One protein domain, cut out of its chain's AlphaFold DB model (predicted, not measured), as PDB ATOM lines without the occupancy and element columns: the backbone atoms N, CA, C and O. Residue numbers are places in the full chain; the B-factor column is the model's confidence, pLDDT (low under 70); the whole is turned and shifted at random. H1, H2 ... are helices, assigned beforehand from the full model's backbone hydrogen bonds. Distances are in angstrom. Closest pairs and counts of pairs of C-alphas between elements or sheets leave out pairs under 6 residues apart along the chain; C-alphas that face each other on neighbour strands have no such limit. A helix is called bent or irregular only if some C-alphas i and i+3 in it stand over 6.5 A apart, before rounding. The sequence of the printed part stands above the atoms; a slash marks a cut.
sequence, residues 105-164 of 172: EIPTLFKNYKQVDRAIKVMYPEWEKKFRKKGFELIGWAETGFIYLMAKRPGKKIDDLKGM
ATOM      1  N   GLU A 105     174.706  44.085 114.629       89.62
ATOM      2  CA  GLU A 105     175.225  44.392 113.292       89.62
ATOM      3  C   GLU A 105     176.226  45.549 113.309       89.62
ATOM      4  O   GLU A 105     176.781  45.900 112.270       89.62
ATOM      5  N   ILE A 106     176.482  46.143 114.482       90.88
ATOM      6  CA  ILE A 106     177.430  47.248 114.617       90.88
ATOM      7  C   ILE A 106     178.811  46.784 114.124       90.88
ATOM      8  O   ILE A 106     179.376  45.827 114.677       90.88
ATOM      9  N   PRO A 107     179.391  47.456 113.108       87.62
ATOM     10  CA  PRO A 107     180.678  47.068 112.560       87.62
ATOM     11  C   PRO A 107     181.742  46.988 113.649       87.62
ATOM     12  O   PRO A 107     181.857  47.874 114.494       87.62
ATOM     13  N   THR A 108     182.551  45.930 113.610       88.56
ATOM     14  CA  THR A 108     183.671  45.682 114.538       88.56
ATOM     15  C   THR A 108     183.301  45.456 116.011       88.56
ATOM     16  O   THR A 108     184.202  45.225 116.817       88.56
ATOM     17  N   LEU A 109     182.007  45.447 116.370       93.62
ATOM     18  CA  LEU A 109     181.558  45.219 117.749       93.62
ATOM     19  C   LEU A 109     182.025  43.861 118.290       93.62
ATOM     20  O   LEU A 109     182.481  43.760 119.430       93.62
ATOM     21  N   PHE A 110     181.938  42.822 117.460       94.88
ATOM     22  CA  PHE A 110     182.361  41.471 117.809       94.88
ATOM     23  C   PHE A 110     183.584  41.046 117.002       94.88
ATOM     24  O   PHE A 110     183.675  41.281 115.800       94.88
ATOM     25  N   LYS A 111     184.515  40.366 117.677       93.31
ATOM     26  CA  LYS A 111     185.760  39.858 117.080       93.31
ATOM     27  C   LYS A 111     185.685  38.386 116.684       93.31
ATOM     28  O   LYS A 111     186.542  37.908 115.950       93.31
ATOM     29  N   ASN A 112     184.732  37.636 117.236       94.25
ATOM     30  CA  ASN A 112     184.566  36.207 116.978       94.25
ATOM     31  C   ASN A 112     183.165  35.720 117.371       94.25
ATOM     32  O   ASN A 112     182.479  36.357 118.171       94.25
ATOM     33  N   TYR A 113     182.790  34.545 116.863       93.94
ATOM     34  CA  TYR A 113     181.487  33.926 117.109       93.94
ATOM     35  C   TYR A 113     181.193  33.668 118.595       93.94
ATOM     36  O   TYR A 113     180.069  33.877 119.025       93.94
ATOM     37  N   LYS A 114     182.197  33.362 119.436       96.00
ATOM     38  CA  LYS A 114     181.963  33.156 120.883       96.00
ATOM     39  C   LYS A 114     181.421  34.408 121.580       96.00
ATOM     40  O   LYS A 114     180.707  34.298 122.578       96.00
ATOM     41  N   GLN A 115     181.804  35.599 121.112       95.69
ATOM     42  CA  GLN A 115     181.259  36.855 121.630       95.69
ATOM     43  C   GLN A 115     179.818  37.069 121.155       95.69
ATOM     44  O   GLN A 115     178.978  37.452 121.967       95.69
ATOM     45  N   VAL A 116     179.539  36.759 119.885       94.50
ATOM     46  CA  VAL A 116     178.199  36.833 119.285       94.50
ATOM     47  C   VAL A 116     177.234  35.894 120.017       94.50
ATOM     48  O   VAL A 116     176.231  36.358 120.559       94.50
ATOM     49  N   ASP A 117     177.602  34.619 120.167       94.19
ATOM     50  CA  ASP A 117     176.828  33.597 120.883       94.19
ATOM     51  C   ASP A 117     176.467  34.046 122.304       94.19
ATOM     52  O   ASP A 117     175.326  33.919 122.758       94.19
ATOM     53  N   ARG A 118     177.451  34.595 123.032       95.50
ATOM     54  CA  ARG A 118     177.251  35.083 124.401       95.50
ATOM     55  C   ARG A 118     176.289  36.266 124.431       95.50
ATOM     56  O   ARG A 118     175.412  36.296 125.292       95.50
ATOM     57  N   ALA A 119     176.456  37.224 123.523       94.88
ATOM     58  CA  ALA A 119     175.610  38.406 123.452       94.88
ATOM     59  C   ALA A 119     174.159  38.023 123.128       94.88
ATOM     60  O   ALA A 119     173.249  38.415 123.859       94.88
ATOM     61  N   ILE A 120     173.942  37.188 122.105       94.19
ATOM     62  CA  ILE A 120     172.609  36.691 121.738       94.19
ATOM     63  C   ILE A 120     171.981  35.952 122.914       94.19
ATOM     64  O   ILE A 120     170.842  36.241 123.262       94.19
ATOM     65  N   LYS A 121     172.716  35.053 123.582       95.38
ATOM     66  CA  LYS A 121     172.194  34.309 124.738       95.38
ATOM     67  C   LYS A 121     171.677  35.230 125.849       95.38
ATOM     68  O   LYS A 121     170.668  34.911 126.472       95.38
ATOM     69  N   VAL A 122     172.357  36.350 126.098       96.00
ATOM     70  CA  VAL A 122     171.947  37.336 127.111       96.00
ATOM     71  C   VAL A 122     170.747  38.163 126.640       96.00
ATOM     72  O   VAL A 122     169.832  38.396 127.424       96.00
ATOM     73  N   MET A 123     170.722  38.581 125.373       94.81
ATOM     74  CA  MET A 123     169.675  39.465 124.838       94.81
ATOM     75  C   MET A 123     168.380  38.737 124.457       94.81
ATOM     76  O   MET A 123     167.305  39.339 124.494       94.81
ATOM     77  N   TYR A 124     168.454  37.446 124.116       95.00
ATOM     78  CA  TYR A 124     167.329  36.669 123.584       95.00
ATOM     79  C   TYR A 124     166.051  36.773 124.434       95.00
ATOM     80  O   TYR A 124     165.001  37.058 123.856       95.00
ATOM     81  N   PRO A 125     166.084  36.628 125.779       96.38
ATOM     82  CA  PRO A 125     164.867  36.709 126.590       96.38
ATOM     83  C   PRO A 125     164.195  38.088 126.551       96.38
ATOM     84  O   PRO A 125     162.974  38.196 126.680       96.38
ATOM     85  N   GLU A 126     164.972  39.164 126.400       96.44
ATOM     86  CA  GLU A 126     164.419  40.512 126.255       96.44
ATOM     87  C   GLU A 126     163.804  40.698 124.867       96.44
ATOM     88  O   GLU A 126     162.674  41.182 124.750       96.44
ATOM     89  N   TRP A 127     164.513  40.278 123.818       96.44
ATOM     90  CA  TRP A 127     164.004  40.342 122.452       96.44
ATOM     91  C   TRP A 127     162.725  39.538 122.291       96.44
ATOM     92  O   TRP A 127     161.756  40.074 121.764       96.44
ATOM     93  N   GLU A 128     162.668  38.312 122.807       96.81
ATOM     94  CA  GLU A 128     161.463  37.482 122.776       96.81
ATOM     95  C   GLU A 128     160.251  38.231 123.354       96.81
ATOM     96  O   GLU A 128     159.202  38.314 122.711       96.81
ATOM     97  N   LYS A 129     160.407  38.880 124.517       98.06
ATOM     98  CA  LYS A 129     159.349  39.713 125.116       98.06
ATOM     99  C   LYS A 129     158.961  40.886 124.214       98.06
ATOM    100  O   LYS A 129     157.775  41.203 124.110       98.06
ATOM    101  N   LYS A 130     159.929  41.549 123.576       98.00
ATOM    102  CA  LYS A 130     159.672  42.671 122.655       98.00
ATOM    103  C   LYS A 130     158.943  42.213 121.391       98.00
ATOM    104  O   LYS A 130     157.954  42.844 121.024       98.00
ATOM    105  N   PHE A 131     159.355  41.104 120.777       97.81
ATOM    106  CA  PHE A 131     158.664  40.499 119.636       97.81
ATOM    107  C   PHE A 131     157.229  40.108 120.009       97.81
ATOM    108  O   PHE A 131     156.294  40.503 119.306       97.81
ATOM    109  N   ARG A 132     157.027  39.464 121.169       98.00
ATOM    110  CA  ARG A 132     155.691  39.073 121.651       98.00
ATOM    111  C   ARG A 132     154.777  40.275 121.867       98.00
ATOM    112  O   ARG A 132     153.638  40.265 121.412       98.00
ATOM    113  N   LYS A 133     155.290  41.365 122.452       98.00
ATOM    114  CA  LYS A 133     154.559  42.646 122.574       98.00
ATOM    115  C   LYS A 133     154.150  43.250 121.224       98.00
ATOM    116  O   LYS A 133     153.234  44.065 121.180       98.00
ATOM    117  N   LYS A 134     154.826  42.884 120.134       97.31
ATOM    118  CA  LYS A 134     154.490  43.300 118.764       97.31
ATOM    119  C   LYS A 134     153.622  42.279 118.018       97.31
ATOM    120  O   LYS A 134     153.344  42.505 116.842       97.31
ATOM    121  N   GLY A 135     153.188  41.202 118.677       96.44
ATOM    122  CA  GLY A 135     152.348  40.154 118.094       96.44
ATOM    123  C   GLY A 135     153.118  39.071 117.335       96.44
ATOM    124  O   GLY A 135     152.542  38.431 116.462       96.44
ATOM    125  N   PHE A 136     154.407  38.877 117.631       97.62
ATOM    126  CA  PHE A 136     155.253  37.870 116.985       97.62
ATOM    127  C   PHE A 136     155.888  36.939 118.013       97.62
ATOM    128  O   PHE A 136     156.369  37.393 119.045       97.62
ATOM    129  N   GLU A 137     155.987  35.654 117.691       96.88
ATOM    130  CA  GLU A 137     156.785  34.709 118.474       96.88
ATOM    131  C   GLU A 137     158.173  34.544 117.844       96.88
ATOM    132  O   GLU A 137     158.301  34.231 116.656       96.88
ATOM    133  N   LEU A 138     159.226  34.755 118.640       95.69
ATOM    134  CA  LEU A 138     160.609  34.558 118.209       95.69
ATOM    135  C   LEU A 138     160.982  33.074 118.358       95.69
ATOM    136  O   LEU A 138     161.231  32.592 119.460       95.69
ATOM    137  N   ILE A 139     161.004  32.347 117.239       93.19
ATOM    138  CA  ILE A 139     161.189  30.880 117.215       93.19
ATOM    139  C   ILE A 139     162.661  30.476 117.397       93.19
ATOM    140  O   ILE A 139     162.959  29.385 117.882       93.19
ATOM    141  N   GLY A 140     163.591  31.332 116.983       90.25
ATOM    142  CA  GLY A 140     165.018  31.073 117.100       90.25
ATOM    143  C   GLY A 140     165.857  32.169 116.466       90.25
ATOM    144  O   GLY A 140     165.339  33.058 115.787       90.25
ATOM    145  N   TRP A 141     167.164  32.070 116.682       89.62
ATOM    146  CA  TRP A 141     168.163  32.953 116.099       89.62
ATOM    147  C   TRP A 141     169.164  32.143 115.288       89.62
ATOM    148  O   TRP A 141     169.529  31.032 115.674       89.62
ATOM    149  N   ALA A 142     169.596  32.687 114.157       85.25
ATOM    150  CA  ALA A 142     170.616  32.078 113.324       85.25
ATOM    151  C   ALA A 142     171.428  33.171 112.621       85.25
ATOM    152  O   ALA A 142     170.946  34.284 112.428       85.25
ATOM    153  N   GLU A 143     172.664  32.844 112.255       82.56
ATOM    154  CA  GLU A 143     173.670  33.823 111.844       82.56
ATOM    155  C   GLU A 143     174.075  33.634 110.381       82.56
ATOM    156  O   GLU A 143     174.240  32.507 109.910       82.56
ATOM    157  N   THR A 144     174.268  34.744 109.666       83.56
ATOM    158  CA  THR A 144     174.771  34.741 108.279       83.56
ATOM    159  C   THR A 144     176.301  34.814 108.221       83.56
ATOM    160  O   THR A 144     176.896  34.379 107.236       83.56
ATOM    161  N   GLY A 145     176.936  35.308 109.289       87.88
ATOM    162  CA  GLY A 145     178.382  35.502 109.402       87.88
ATOM    163  C   GLY A 145     178.781  36.977 109.493       87.88
ATOM    164  O   GLY A 145     177.932  37.866 109.522       87.88
ATOM    165  N   PHE A 146     180.090  37.227 109.551       90.69
ATOM    166  CA  PHE A 146     180.647  38.581 109.559       90.69
ATOM    167  C   PHE A 146     180.574  39.242 108.177       90.69
ATOM    168  O   PHE A 146     180.643  38.575 107.144       90.69
ATOM    169  N   ILE A 147     180.466  40.571 108.172       88.38
ATOM    170  CA  ILE A 147     180.477  41.386 106.955       88.38
ATOM    171  C   ILE A 147     181.925  41.633 106.527       88.38
ATOM    172  O   ILE A 147     182.766  42.031 107.336       88.38
ATOM    173  N   TYR A 148     182.198  41.437 105.239       87.00
ATOM    174  CA  TYR A 148     183.502  41.678 104.627       87.00
ATOM    175  C   TYR A 148     183.355  42.586 103.409       87.00
ATOM    176  O   TYR A 148     182.450  42.407 102.593       87.00
ATOM    177  N   LEU A 149     184.283  43.531 103.254       87.19
ATOM    178  CA  LEU A 149     184.422  44.284 102.013       87.19
ATOM    179  C   LEU A 149     185.131  43.415 100.974       87.19
ATOM    180  O   LEU A 149     186.236  42.927 101.205       87.19
ATOM    181  N   MET A 150     184.496  43.254  99.817       88.69
ATOM    182  CA  MET A 150     185.042  42.508  98.688       88.69
ATOM    183  C   MET A 150     185.463  43.500  97.606       88.69
ATOM    184  O   MET A 150     184.647  44.284  97.123       88.69
ATOM    185  N   ALA A 151     186.735  43.472  97.213       87.31
ATOM    186  CA  ALA A 151     187.292  44.403  96.236       87.31
ATOM    187  C   ALA A 151     188.159  43.678  95.198       87.31
ATOM    188  O   ALA A 151     188.814  42.684  95.496       87.31
ATOM    189  N   LYS A 152     188.191  44.210  93.967       86.25
ATOM    190  CA  LYS A 152     189.079  43.713  92.895       86.25
ATOM    191  C   LYS A 152     190.549  44.077  93.122       86.25
ATOM    192  O   LYS A 152     191.428  43.470  92.522       86.25
ATOM    193  N   ARG A 153     190.811  45.110  93.925       84.88
ATOM    194  CA  ARG A 153     192.151  45.597  94.264       84.88
ATOM    195  C   ARG A 153     192.296  45.614  95.787       84.88
ATOM    196  O   ARG A 153     191.303  45.900  96.455       84.88
ATOM    197  N   PRO A 154     193.489  45.334  96.335       84.69
ATOM    198  CA  PRO A 154     193.709  45.401  97.775       84.69
ATOM    199  C   PRO A 154     193.446  46.810  98.323       84.69
ATOM    200  O   PRO A 154     193.952  47.782  97.768       84.69
ATOM    201  N   GLY A 155     192.705  46.902  99.428       82.94
ATOM    202  CA  GLY A 155     192.613  48.096 100.269       82.94
ATOM    203  C   GLY A 155     193.087  47.732 101.673       82.94
ATOM    204  O   GLY A 155     192.461  46.905 102.332       82.94
ATOM    205  N   LYS A 156     194.233  48.268 102.097       84.25
ATOM    206  CA  LYS A 156     194.892  47.910 103.368       84.25
ATOM    207  C   LYS A 156     194.635  48.932 104.470       84.25
ATOM    208  O   LYS A 156     194.751  48.598 105.647       84.25
ATOM    209  N   LYS A 157     194.299  50.164 104.098       87.00
ATOM    210  CA  LYS A 157     193.959  51.258 105.013       87.00
ATOM    211  C   LYS A 157     192.663  51.926 104.578       87.00
ATOM    212  O   LYS A 157     192.259  51.830 103.423       87.00
ATOM    213  N   ILE A 158     192.031  52.641 105.502       84.75
ATOM    214  CA  ILE A 158     190.747  53.301 105.246       84.75
ATOM    215  C   ILE A 158     190.824  54.329 104.108       84.75
ATOM    216  O   ILE A 158     189.866  54.488 103.360       84.75
ATOM    217  N   ASP A 159     191.985  54.964 103.922       88.75
ATOM    218  CA  ASP A 159     192.219  55.884 102.807       88.75
ATOM    219  C   ASP A 159     192.135  55.204 101.441       88.75
ATOM    220  O   ASP A 159     191.729  55.846 100.479       88.75
ATOM    221  N   ASP A 160     192.455  53.910 101.350       85.69
ATOM    222  CA  ASP A 160     192.367  53.166 100.091       85.69
ATOM    223  C   ASP A 160     190.905  52.956  99.668       85.69
ATOM    224  O   ASP A 160     190.632  52.687  98.502       85.69
ATOM    225  N   LEU A 161     189.956  53.090 100.602       84.62
ATOM    226  CA  LEU A 161     188.524  52.997 100.324       84.62
ATOM    227  C   LEU A 161     187.956  54.315  99.770       84.62
ATOM    228  O   LEU A 161     186.851  54.320  99.222       84.62
ATOM    229  N   LYS A 162     188.684  55.439  99.881       84.81
ATOM    230  CA  LYS A 162     188.226  56.738  99.365       84.81
ATOM    231  C   LYS A 162     188.069  56.671  97.845       84.81
ATOM    232  O   LYS A 162     188.985  56.305  97.119       84.81
ATOM    233  N   GLY A 163     186.883  57.033  97.360       81.56
ATOM    234  CA  GLY A 163     186.544  56.991  95.934       81.56
ATOM    235  C   GLY A 163     186.152  55.605  95.404       81.56
ATOM    236  O   GLY A 163     185.734  55.502  94.249       81.56
ATOM    237  N   MET A 164     186.218  54.545  96.221       84.31
ATOM    238  CA  MET A 164     185.649  53.249  95.848       84.31
ATOM    239  C   MET A 164     184.120  53.295  95.939       84.31
ATOM    240  O   MET A 164     183.548  53.747  96.928       84.31
TER     241      MET A 164
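Overview. This is residues 105 to 164 of the 172 residues of an uncharacterized protein of Candidatus Hydrogenedentes bacterium (UniProt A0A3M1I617). A short leading stretch, residues 105 to 112, enters a bent helix, H1; a long open stretch, residues 134 to 157, then turns back past H1 and leads to a tiny helix, H2, far from it, with residues 162 to 164 after H2. The 60 printed residues hold two named helices, H1 then H2, and no named strand: all helix by class, though only 25 residues are in named elements. The whole is extended, with a radius of gyration of the C-alphas of 16.9 A and spans of 46 by 24 by 16 A.

Arrangement. H1, residues 113 to 133, was assigned as one helix by its hydrogen bonds but is bent: C-alphas 122 and 125 are 7.1 A apart. Its arms, H1a, residues 113 to 122, and H1b, residues 125 to 133, stand at a steep tilt of 57 degrees. Both are apart from H2, residues 158 to 161. In H1a and H1b every O i to N i+4 pair is within hydrogen-bond range; H2 is too short for such a pair.

Along the chain. H1a measures 14.2 A from C-alpha 113 at (181.487, 33.926, 117.109); H1b measures 12.6 A. H2, 5.4 A, ends at C-alpha 161 (188.524, 52.997, 100.324).

Size, cuts and confidence. The C-alphas farthest apart, of Lys 133 and Arg 153, are 47.2 A apart. The link from H1 to H2 is long, 24 residues. The printed part has no cut, and no printed residue is under 70 in pLDDT.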